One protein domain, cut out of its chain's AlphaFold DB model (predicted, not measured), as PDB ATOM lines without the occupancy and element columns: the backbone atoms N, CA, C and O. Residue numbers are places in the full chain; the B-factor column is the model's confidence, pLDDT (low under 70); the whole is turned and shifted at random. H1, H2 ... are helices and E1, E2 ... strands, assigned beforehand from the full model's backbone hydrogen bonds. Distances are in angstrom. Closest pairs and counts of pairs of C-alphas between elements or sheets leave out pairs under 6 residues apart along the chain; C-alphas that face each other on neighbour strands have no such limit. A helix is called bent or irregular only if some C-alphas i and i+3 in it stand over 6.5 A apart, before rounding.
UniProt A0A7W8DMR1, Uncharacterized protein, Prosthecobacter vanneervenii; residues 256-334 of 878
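This is residues 256 to 334 of the 878 residues of an uncharacterized protein of Prosthecobacter vanneervenii (UniProt A0A7W8DMR1). A single sheet of seven strands curls like part of a barrel, and the unnamed residues 326 to 327 bridge its two edges, E6 and E7, by short antiparallel pairings. The one-turn helix H1 sits at one end, between E4 and E5. The printed part has 79 residues, mostly strand, in the order E1 E2 E3 E4 H1 E5 E6 E7; the sheet runs E6 E5 E4 E3 E2 E1 E7, all antiparallel. It is compact, with a radius of gyration of the C-alphas of 12.2 A, and spans 32 by 23 by 19 A.

Start at E1, residues 256 to 258, and cross to E2, residues 261 to 270, its hairpin partner, where N 263 and O 256 are 2.8 A apart. E2 bends by 51 degrees at residue 266; its pairing is staggered, with E1 over 261 to 263 and with E3, residues 275 to 282, over 264 to 270. Look there for N 266 and O 279, 2.8 A apart. E4, residues 285 to 292, follows in a hairpin, with N 276 and O 291 at 2.7 A; E1 to E4 form a meander, each strand the antiparallel neighbour of the one before. Next comes H1, residues 293 to 296, which is on the sheet at a height of 5.7 A, over none of its strands. H1 is too short for an O i to N i+4 pair, and its one O i to N i+3 pair is not within hydrogen-bond range. E5, residues 302 to 309, is the antiparallel neighbour of E4, with N 288 and O 306 at 2.9 A. E6, residues 314 to 320, forms a hairpin with E5, with N 303 and O 319 at 2.8 A. E7, residues 330 to 333, is the neighbour of E1, with N 333 and O 257 at 2.8 A. This is a folded sheet, bent back on itself: E6 E5 E4 E3 face E1 E7, with E2 as the hinge.

Find C-alpha 256 at (40.284, -25.347, 42.109), where E1 begins its 6.6 A. E2 covers 26.3 A, E3 and E4 23.6 A each, H1 5.5 A, E5 22.3 A and E6 19.9 A. E7 runs 10.1 A to C-alpha 333 at (40.980, -23.448, 36.641).

The C-alphas of Ala 299 and Ser 311, the two farthest apart, are 35.4 A apart. The printed part has no cut and no long link. Its mean pLDDT is 76.4; residues 299 to 303, 309 to 313 and 319 to 329 are among those under 70.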
ATOM      1  N   LEU A 256      40.440 -25.416  43.557       80.06
ATOM      2  CA  LEU A 256      40.284 -25.347  42.109       80.06
ATOM      3  C   LEU A 256      38.828 -25.100  41.741       80.06
ATOM      4  O   LEU A 256      37.917 -25.439  42.491       80.06
ATOM      5  N   TRP A 257      38.609 -24.502  40.578       75.81
ATOM      6  CA  TRP A 257      37.268 -24.265  40.057       75.81
ATOM      7  C   TRP A 257      36.987 -25.235  38.922       75.81
ATOM      8  O   TRP A 257      37.753 -25.249  37.966       75.81
ATOM      9  N   LEU A 258      35.896 -25.996  38.998       79.19
ATOM     10  CA  LEU A 258      35.364 -26.787  37.889       79.19
ATOM     11  C   LEU A 258      33.985 -26.243  37.519       79.19
ATOM     12  O   LEU A 258      33.093 -26.231  38.360       79.19
ATOM     13  N   ASP A 259      33.816 -25.771  36.286       74.44
ATOM     14  CA  ASP A 259      32.559 -25.186  35.786       74.44
ATOM     15  C   ASP A 259      31.962 -24.136  36.715       74.44
ATOM     16  O   ASP A 259      30.783 -24.188  37.065       74.44
ATOM     17  N   GLU A 260      32.796 -23.185  37.138       68.69
ATOM     18  CA  GLU A 260      32.377 -22.103  38.038       68.69
ATOM     19  C   GLU A 260      31.933 -22.597  39.427       68.69
ATOM     20  O   GLU A 260      31.340 -21.840  40.192       68.69
ATOM     21  N   LYS A 261      32.264 -23.838  39.803       73.81
ATOM     22  CA  LYS A 261      32.107 -24.358  41.163       73.81
ATOM     23  C   LYS A 261      33.461 -24.550  41.828       73.81
ATOM     24  O   LYS A 261      34.344 -25.206  41.281       73.81
ATOM     25  N   LEU A 262      33.598 -24.002  43.030       80.00
ATOM     26  CA  LEU A 262      34.781 -24.179  43.860       80.00
ATOM     27  C   LEU A 262      34.810 -25.600  44.435       80.00
ATOM     28  O   LEU A 262      33.878 -26.012  45.130       80.00
ATOM     29  N   LEU A 263      35.894 -26.323  44.175       84.69
ATOM     30  CA  LEU A 263      36.210 -27.603  44.790       84.69
ATOM     31  C   LEU A 263      37.424 -27.424  45.700       84.69
ATOM     32  O   LEU A 263      38.424 -26.807  45.325       84.69
ATOM     33  N   ASN A 264      37.337 -27.999  46.892       87.94
ATOM     34  CA  ASN A 264      38.423 -28.014  47.858       87.94
ATOM     35  C   ASN A 264      39.075 -29.390  47.842       87.94
ATOM     36  O   ASN A 264      38.376 -30.409  47.807       87.94
ATOM     37  N   TRP A 265      40.398 -29.423  47.898       93.00
ATOM     38  CA  TRP A 265      41.149 -30.653  48.078       93.00
ATOM     39  C   TRP A 265      40.707 -31.345  49.372       93.00
ATOM     40  O   TRP A 265      40.509 -30.697  50.398       93.00
ATOM     41  N   GLN A 266      40.490 -32.651  49.291       93.50
ATOM     42  CA  GLN A 266      40.024 -33.486  50.398       93.50
ATOM     43  C   GLN A 266      41.128 -34.409  50.881       93.50
ATOM     44  O   GLN A 266      41.348 -34.561  52.078       93.50
ATOM     45  N   SER A 267      41.789 -35.071  49.936       91.44
ATOM     46  CA  SER A 267      42.778 -36.088  50.240       91.44
ATOM     47  C   SER A 267      43.699 -36.324  49.058       91.44
ATOM     48  O   SER A 267      43.340 -36.111  47.896       91.44
ATOM     49  N   GLY A 268      44.896 -36.810  49.370       90.56
ATOM     50  CA  GLY A 268      45.851 -37.273  48.384       90.56
ATOM     51  C   GLY A 268      46.499 -38.573  48.839       90.56
ATOM     52  O   GLY A 268      46.879 -38.707  50.004       90.56
ATOM     53  N   SER A 269      46.641 -39.520  47.919       90.81
ATOM     54  CA  SER A 269      47.268 -40.820  48.165       90.81
ATOM     55  C   SER A 269      48.351 -41.116  47.137       90.81
ATOM     56  O   SER A 269      48.356 -40.567  46.035       90.81
ATOM     57  N   ILE A 270      49.261 -42.012  47.500       91.12
ATOM     58  CA  ILE A 270      50.305 -42.533  46.625       91.12
ATOM     59  C   ILE A 270      50.425 -44.042  46.832       91.12
ATOM     60  O   ILE A 270      50.320 -44.537  47.952       91.12
ATOM     61  N   THR A 271      50.614 -44.780  45.745       90.50
ATOM     62  CA  THR A 271      50.889 -46.224  45.790       90.50
ATOM     63  C   THR A 271      52.389 -46.487  45.691       90.50
ATOM     64  O   THR A 271      53.129 -45.662  45.160       90.50
ATOM     65  N   THR A 272      52.851 -47.669  46.110       87.75
ATOM     66  CA  THR A 272      54.261 -48.080  45.942       87.75
ATOM     67  C   THR A 272      54.715 -48.038  44.480       87.75
ATOM     68  O   THR A 272      55.863 -47.699  44.204       87.75
ATOM     69  N   ALA A 273      53.808 -48.303  43.533       86.00
ATOM     70  CA  ALA A 273      54.086 -48.213  42.101       86.00
ATOM     71  C   ALA A 273      54.296 -46.769  41.605       86.00
ATOM     72  O   ALA A 273      54.800 -46.582  40.505       86.00
ATOM     73  N   GLY A 274      53.946 -45.757  42.406       85.94
ATOM     74  CA  GLY A 274      54.049 -44.347  42.031       85.94
ATOM     75  C   GLY A 274      52.753 -43.747  41.491       85.94
ATOM     76  O   GLY A 274      52.781 -42.623  41.004       85.94
ATOM     77  N   LEU A 275      51.607 -44.429  41.591       88.25
ATOM     78  CA  LEU A 275      50.326 -43.813  41.233       88.25
ATOM     79  C   LEU A 275      49.928 -42.803  42.314       88.25
ATOM     80  O   LEU A 275      49.559 -43.198  43.421       88.25
ATOM     81  N   LEU A 276      50.003 -41.522  41.976       88.88
ATOM     82  CA  LEU A 276      49.482 -40.394  42.733       88.88
ATOM     83  C   LEU A 276      47.991 -40.228  42.480       88.88
ATOM     84  O   LEU A 276      47.515 -40.401  41.358       88.88
ATOM     85  N   THR A 277      47.257 -39.829  43.507       89.75
ATOM     86  CA  THR A 277      45.855 -39.430  43.401       89.75
ATOM     87  C   THR A 277      45.620 -38.181  44.238       89.75
ATOM     88  O   THR A 277      46.014 -38.164  45.400       89.75
ATOM     89  N   ASP A 278      44.960 -37.168  43.676       90.25
ATOM     90  CA  ASP A 278      44.353 -36.067  44.432       90.25
ATOM     91  C   ASP A 278      42.845 -36.071  44.240       90.25
ATOM     92  O   ASP A 278      42.357 -36.141  43.112       90.25
ATOM     93  N   THR A 279      42.111 -35.959  45.342       90.94
ATOM     94  CA  THR A 279      40.654 -35.869  45.340       90.94
ATOM     95  C   THR A 279      40.221 -34.492  45.813       90.94
ATOM     96  O   THR A 279      40.643 -34.021  46.866       90.94
ATOM     97  N   TYR A 280      39.339 -33.866  45.046       90.88
ATOM     98  CA  TYR A 280      38.725 -32.576  45.324       90.88
ATOM     99  C   TYR A 280      37.216 -32.746  45.415       90.88
ATOM    100  O   TYR A 280      36.633 -33.498  44.636       90.88
ATOM    101  N   SER A 281      36.570 -32.027  46.330       89.25
ATOM    102  CA  SER A 281      35.115 -32.040  46.448       89.25
ATOM    103  C   SER A 281      34.542 -30.659  46.755       89.25
ATOM    104  O   SER A 281      35.170 -29.837  47.428       89.25
ATOM    105  N   GLY A 282      33.346 -30.399  46.239       84.81
ATOM    106  CA  GLY A 282      32.611 -29.155  46.450       84.81
ATOM    107  C   GLY A 282      31.383 -29.075  45.547       84.81
ATOM    108  O   GLY A 282      31.372 -29.634  44.456       84.81
ATOM    109  N   ALA A 283      30.317 -28.416  46.011       80.75
ATOM    110  CA  ALA A 283      29.105 -28.150  45.221       80.75
ATOM    111  C   ALA A 283      28.505 -29.374  44.475       80.75
ATOM    112  O   ALA A 283      28.008 -29.240  43.347       80.75
ATOM    113  N   GLY A 284      28.553 -30.561  45.103       80.19
ATOM    114  CA  GLY A 284      28.047 -31.817  44.530       80.19
ATOM    115  C   GLY A 284      28.894 -32.359  43.370       80.19
ATOM    116  O   GLY A 284      28.360 -32.877  42.390       80.19
ATOM    117  N   ILE A 285      30.210 -32.164  43.425       82.62
ATOM    118  CA  ILE A 285      31.167 -32.665  42.438       82.62
ATOM    119  C   ILE A 285      32.350 -33.271  43.186       82.62
ATOM    120  O   ILE A 285      32.843 -32.658  44.138       82.62
ATOM    121  N   THR A 286      32.826 -34.427  42.718       86.50
ATOM    122  CA  THR A 286      34.094 -35.024  43.144       86.50
ATOM    123  C   THR A 286      35.030 -35.142  41.942       86.50
ATOM    124  O   THR A 286      34.756 -35.841  40.970       86.50
ATOM    125  N   LEU A 287      36.165 -34.456  41.988       85.31
ATOM    126  CA  LEU A 287      37.212 -34.563  40.975       85.31
ATOM    127  C   LEU A 287      38.351 -35.420  41.526       85.31
ATOM    128  O   LEU A 287      38.872 -35.117  42.595       85.31
ATOM    129  N   THR A 288      38.775 -36.432  40.773       87.75
ATOM    130  CA  THR A 288      39.914 -37.284  41.120       87.75
ATOM    131  C   THR A 288      40.972 -37.196  40.020       87.75
ATOM    132  O   THR A 288      40.769 -37.629  38.887       87.75
ATOM    133  N   ILE A 289      42.129 -36.626  40.338       84.56
ATOM    134  CA  ILE A 289      43.258 -36.500  39.408       84.56
ATOM    135  C   ILE A 289      44.257 -37.611  39.710       84.56
ATOM    136  O   ILE A 289      44.620 -37.778  40.874       84.56
ATOM    137  N   GLN A 290      44.694 -38.368  38.698       86.44
ATOM    138  CA  GLN A 290      45.619 -39.488  38.879       86.44
ATOM    139  C   GLN A 290      46.792 -39.438  37.896       86.44
ATOM    140  O   GLN A 290      46.641 -39.097  36.726       86.44
ATOM    141  N   ALA A 291      47.981 -39.809  38.362       84.00
ATOM    142  CA  ALA A 291      49.156 -39.923  37.502       84.00
ATOM    143  C   ALA A 291      50.238 -40.790  38.116       84.00
ATOM    144  O   ALA A 291      50.359 -40.844  39.336       84.00
ATOM    145  N   GLN A 292      51.095 -41.372  37.283       85.31
ATOM    146  CA  GLN A 292      52.367 -41.903  37.764       85.31
ATOM    147  C   GLN A 292      53.337 -40.752  38.067       85.31
ATOM    148  O   GLN A 292      53.437 -39.809  37.279       85.31
ATOM    149  N   VAL A 293      54.066 -40.828  39.188       81.31
ATOM    150  CA  VAL A 293      55.101 -39.846  39.580       81.31
ATOM    151  C   VAL A 293      56.121 -39.663  38.456       81.31
ATOM    152  O   VAL A 293      56.444 -38.534  38.098       81.31
ATOM    153  N   SER A 294      56.607 -40.769  37.883       75.69
ATOM    154  CA  SER A 294      57.580 -40.757  36.784       75.69
ATOM    155  C   SER A 294      57.074 -39.987  35.573       75.69
ATOM    156  O   SER A 294      57.832 -39.250  34.949       75.69
ATOM    157  N   ASP A 295      55.788 -40.146  35.269       76.44
ATOM    158  CA  ASP A 295      55.203 -39.624  34.048       76.44
ATOM    159  C   ASP A 295      54.864 -38.152  34.228       76.44
ATOM    160  O   ASP A 295      55.185 -37.361  33.357       76.44
ATOM    161  N   TYR A 296      54.267 -37.745  35.351       76.12
ATOM    162  CA  TYR A 296      53.827 -36.359  35.544       76.12
ATOM    163  C   TYR A 296      54.977 -35.347  35.545       76.12
ATOM    164  O   TYR A 296      54.831 -34.248  35.013       76.12
ATOM    165  N   PHE A 297      56.115 -35.712  36.139       75.50
ATOM    166  CA  PHE A 297      57.281 -34.831  36.225       75.50
ATOM    167  C   PHE A 297      58.224 -34.954  35.020       75.50
ATOM    168  O   PHE A 297      59.191 -34.197  34.920       75.50
ATOM    169  N   ALA A 298      57.944 -35.860  34.077       75.38
ATOM    170  CA  ALA A 298      58.629 -35.881  32.794       75.38
ATOM    171  C   ALA A 298      58.142 -34.708  31.926       75.38
ATOM    172  O   ALA A 298      56.943 -34.518  31.710       75.38
ATOM    173  N   ALA A 299      59.082 -33.909  31.411       63.47
ATOM    174  CA  ALA A 299      58.765 -32.753  30.579       63.47
ATOM    175  C   ALA A 299      57.890 -33.151  29.372       63.47
ATOM    176  O   ALA A 299      58.257 -34.028  28.593       63.47
ATOM    177  N   GLY A 300      56.743 -32.481  29.208       62.62
ATOM    178  CA  GLY A 300      55.815 -32.708  28.091       62.62
ATOM    179  C   GLY A 300      54.806 -33.845  28.289       62.62
ATOM    180  O   GLY A 300      54.049 -34.139  27.367       62.62
ATOM    181  N   SER A 301      54.763 -34.469  29.466       66.00
ATOM    182  CA  SER A 301      53.793 -35.519  29.764       66.00
ATOM    183  C   SER A 301      52.415 -34.967  30.139       66.00
ATOM    184  O   SER A 301      52.284 -33.922  30.785       66.00
ATOM    185  N   THR A 302      51.375 -35.697  29.741       65.69
ATOM    186  CA  THR A 302      49.977 -35.425  30.086       65.69
ATOM    187  C   THR A 302      49.448 -36.525  30.992       65.69
ATOM    188  O   THR A 302      49.541 -37.703  30.655       65.69
ATOM    189  N   THR A 303      48.838 -36.158  32.110       69.94
ATOM    190  CA  THR A 303      48.251 -37.103  33.064       69.94
ATOM    191  C   THR A 303      46.746 -37.176  32.904       69.94
ATOM    192  O   THR A 303      46.123 -36.237  32.421       69.94
ATOM    193  N   THR A 304      46.144 -38.306  33.273       70.31
ATOM    194  CA  THR A 304      44.702 -38.513  33.101       70.31
ATOM    195  C   THR A 304      43.969 -38.072  34.363       70.31
ATOM    196  O   THR A 304      44.193 -38.631  35.432       70.31
ATOM    197  N   ALA A 305      43.055 -37.109  34.262       66.19
ATOM    198  CA  ALA A 305      42.137 -36.823  35.363       66.19
ATOM    199  C   ALA A 305      40.745 -37.368  35.066       66.19
ATOM    200  O   ALA A 305      40.267 -37.301  33.932       66.19
ATOM    201  N   ILE A 306      40.108 -37.895  36.106       72.75
ATOM    202  CA  ILE A 306      38.777 -38.484  36.064       72.75
ATOM    203  C   ILE A 306      37.869 -37.634  36.958       72.75
ATOM    204  O   ILE A 306      38.065 -37.514  38.166       72.75
ATOM    205  N   VAL A 307      36.849 -37.023  36.372       67.50
ATOM    206  CA  VAL A 307      35.812 -36.292  37.107       67.50
ATOM    207  C   VAL A 307      34.647 -37.232  37.347       67.50
ATOM    208  O   VAL A 307      34.174 -37.846  36.396       67.50
ATOM    209  N   THR A 308      34.152 -37.302  38.581       70.19
ATOM    210  CA  THR A 308      32.910 -38.004  38.918       70.19
ATOM    211  C   THR A 308      31.898 -37.015  39.498       70.19
ATOM    212  O   THR A 308      32.103 -36.398  40.545       70.19
ATOM    213  N   PHE A 309      30.766 -36.846  38.827       67.25
ATOM    214  CA  PHE A 309      29.674 -36.005  39.314       67.25
ATOM    215  C   PHE A 309      28.831 -36.763  40.343       67.25
ATOM    216  O   PHE A 309      28.720 -37.986  40.275       67.25
ATOM    217  N   THR A 310      28.159 -36.061  41.265       66.06
ATOM    218  CA  THR A 310      27.230 -36.704  42.223       66.06
ATOM    219  C   THR A 310      26.076 -37.442  41.532       66.06
ATOM    220  O   THR A 310      25.488 -38.344  42.116       66.06
ATOM    221  N   SER A 311      25.786 -37.129  40.264       61.50
ATOM    222  CA  SER A 311      24.855 -37.888  39.419       61.50
ATOM    223  C   SER A 311      25.386 -39.256  38.956       61.50
ATOM    224  O   SER A 311      24.662 -39.984  38.285       61.50
ATOM    225  N   GLY A 312      26.642 -39.597  39.262       67.38
ATOM    226  CA  GLY A 312      27.328 -40.801  38.788       67.38
ATOM    227  C   GLY A 312      27.950 -40.670  37.394       67.38
ATOM    228  O   GLY A 312      28.606 -41.600  36.936       67.38
ATOM    229  N   ALA A 313      27.778 -39.532  36.713       68.88
ATOM    230  CA  ALA A 313      28.433 -39.289  35.430       68.88
ATOM    231  C   ALA A 313      29.955 -39.169  35.614       68.88
ATOM    232  O   ALA A 313      30.418 -38.517  36.552       68.88
ATOM    233  N   THR A 314      30.726 -39.762  34.702       73.50
ATOM    234  CA  THR A 314      32.192 -39.685  34.702       73.50
ATOM    235  C   THR A 314      32.708 -39.026  33.429       73.50
ATOM    236  O   THR A 314      32.249 -39.360  32.338       73.50
ATOM    237  N   GLY A 315      33.690 -38.136  33.552       70.00
ATOM    238  CA  GLY A 315      34.446 -37.579  32.428       70.00
ATOM    239  C   GLY A 315      35.938 -37.841  32.604       70.00
ATOM    240  O   GLY A 315      36.424 -37.861  33.730       70.00
ATOM    241  N   SER A 316      36.679 -38.013  31.509       76.50
ATOM    242  CA  SER A 316      38.146 -38.100  31.530       76.50
ATOM    243  C   SER A 316      38.777 -36.990  30.693       76.50
ATOM    244  O   SER A 316      38.244 -36.626  29.644       76.50
ATOM    245  N   GLY A 317      39.919 -36.471  31.133       73.69
ATOM    246  CA  GLY A 317      40.676 -35.440  30.421       73.69
ATOM    247  C   GLY A 317      42.167 -35.537  30.704       73.69
ATOM    248  O   GLY A 317      42.603 -36.392  31.477       73.69
ATOM    249  N   THR A 318      42.944 -34.642  30.099       71.25
ATOM    250  CA  THR A 318      44.403 -34.590  30.267       71.25
ATOM    251  C   THR A 318      44.852 -33.330  31.000       71.25
ATOM    252  O   THR A 318      44.423 -32.226  30.656       71.25
ATOM    253  N   LEU A 319      45.743 -33.479  31.982       68.38
ATOM    254  CA  LEU A 319      46.420 -32.392  32.693       68.38
ATOM    255  C   LEU A 319      47.907 -32.395  32.316       68.38
ATOM    256  O   LEU A 319      48.594 -33.390  32.526       68.38
ATOM    257  N   ALA A 320      48.420 -31.286  31.791       67.62
ATOM    258  CA  ALA A 320      49.863 -31.060  31.704       67.62
ATOM    259  C   ALA A 320      50.321 -30.190  32.884       67.62
ATOM    260  O   ALA A 320      49.549 -29.381  33.407       67.62
ATOM    261  N   GLN A 321      51.578 -30.346  33.299       63.41
ATOM    262  CA  GLN A 321      52.172 -29.547  34.371       63.41
ATOM    263  C   GLN A 321      52.002 -28.045  34.064       63.41
ATOM    264  O   GLN A 321      52.346 -27.580  32.978       63.41
ATOM    265  N   ASN A 322      51.443 -27.288  35.014       58.03
ATOM    266  CA  ASN A 322      51.137 -25.852  34.887       58.03
ATOM    267  C   ASN A 322      50.123 -25.465  33.791       58.03
ATOM    268  O   ASN A 322      50.003 -24.279  33.477       58.03
ATOM    269  N   GLN A 323      49.375 -26.413  33.222       60.72
ATOM    270  CA  GLN A 323      48.319 -26.110  32.255       60.72
ATOM    271  C   GLN A 323      46.914 -26.250  32.837       60.72
ATOM    272  O   GLN A 323      46.665 -26.921  33.838       60.72
ATOM    273  N   VAL A 324      45.982 -25.573  32.171       56.59
ATOM    274  CA  VAL A 324      44.543 -25.675  32.401       56.59
ATOM    275  C   VAL A 324      44.105 -27.070  31.956       56.59
ATOM    276  O   VAL A 324      44.303 -27.450  30.803       56.59
ATOM    277  N   PHE A 325      43.538 -27.848  32.875       63.31
ATOM    278  CA  PHE A 325      42.988 -29.161  32.558       63.31
ATOM    279  C   PHE A 325      41.834 -29.025  31.561       63.31
ATOM    280  O   PHE A 325      40.894 -28.255  31.777       63.31
ATOM    281  N   SER A 326      41.912 -29.798  30.483       58.25
ATOM    282  CA  SER A 326      40.871 -29.889  29.466       58.25
ATOM    283  C   SER A 326      40.044 -31.143  29.728       58.25
ATOM    284  O   SER A 326      40.510 -32.262  29.501       58.25
ATOM    285  N   LEU A 327      38.818 -30.956  30.216       67.69
ATOM    286  CA  LEU A 327      37.782 -31.980  30.160       67.69
ATOM    287  C   LEU A 327      36.837 -31.591  29.025       67.69
ATOM    288  O   LEU A 327      36.401 -30.441  28.958       67.69
ATOM    289  N   SER A 328      36.487 -32.525  28.142       64.94
ATOM    290  CA  SER A 328      35.505 -32.225  27.095       64.94
ATOM    291  C   SER A 328      34.201 -31.727  27.726       64.94
ATOM    292  O   SER A 328      33.574 -32.451  28.496       64.94
ATOM    293  N   GLY A 329      33.827 -30.477  27.442       65.69
ATOM    294  CA  GLY A 329      32.620 -29.843  27.978       65.69
ATOM    295  C   GLY A 329      32.741 -29.212  29.370       65.69
ATOM    296  O   GLY A 329      31.768 -28.596  29.800       65.69
ATOM    297  N   HIS A 330      33.895 -29.294  30.048       71.62
ATOM    298  CA  HIS A 330      34.084 -28.684  31.371       71.62
ATOM    299  C   HIS A 330      35.352 -27.832  31.448       71.62
ATOM    300  O   HIS A 330      36.365 -28.115  30.813       71.62
ATOM    301  N   THR A 331      35.307 -26.766  32.245       68.56
ATOM    302  CA  THR A 331      36.430 -25.831  32.415       68.56
ATOM    303  C   THR A 331      36.990 -25.937  33.826       68.56
ATOM    304  O   THR A 331      36.310 -25.555  34.780       68.56
ATOM    305  N   LEU A 332      38.236 -26.401  33.960       70.31
ATOM    306  CA  LEU A 332      38.945 -26.429  35.239       70.31
ATOM    307  C   LEU A 332      39.968 -25.293  35.332       70.31
ATOM    308  O   LEU A 332      40.766 -25.124  34.420       70.31
ATOM    309  N   ARG A 333      40.016 -24.547  36.439       70.81
ATOM    310  CA  ARG A 333      40.980 -23.448  36.641       70.81
ATOM    311  C   ARG A 333      41.759 -23.616  37.946       70.81
ATOM    312  O   ARG A 333      41.167 -23.790  39.009       70.81
ATOM    313  N   ASN A 334      43.088 -23.533  37.844       63.56
ATOM    314  CA  ASN A 334      44.062 -23.802  38.916       63.56
ATOM    315  C   ASN A 334      44.552 -22.522  39.640       63.56
ATOM    316  O   ASN A 334      45.677 -22.462  40.138       63.56
TER     317      ASN A 334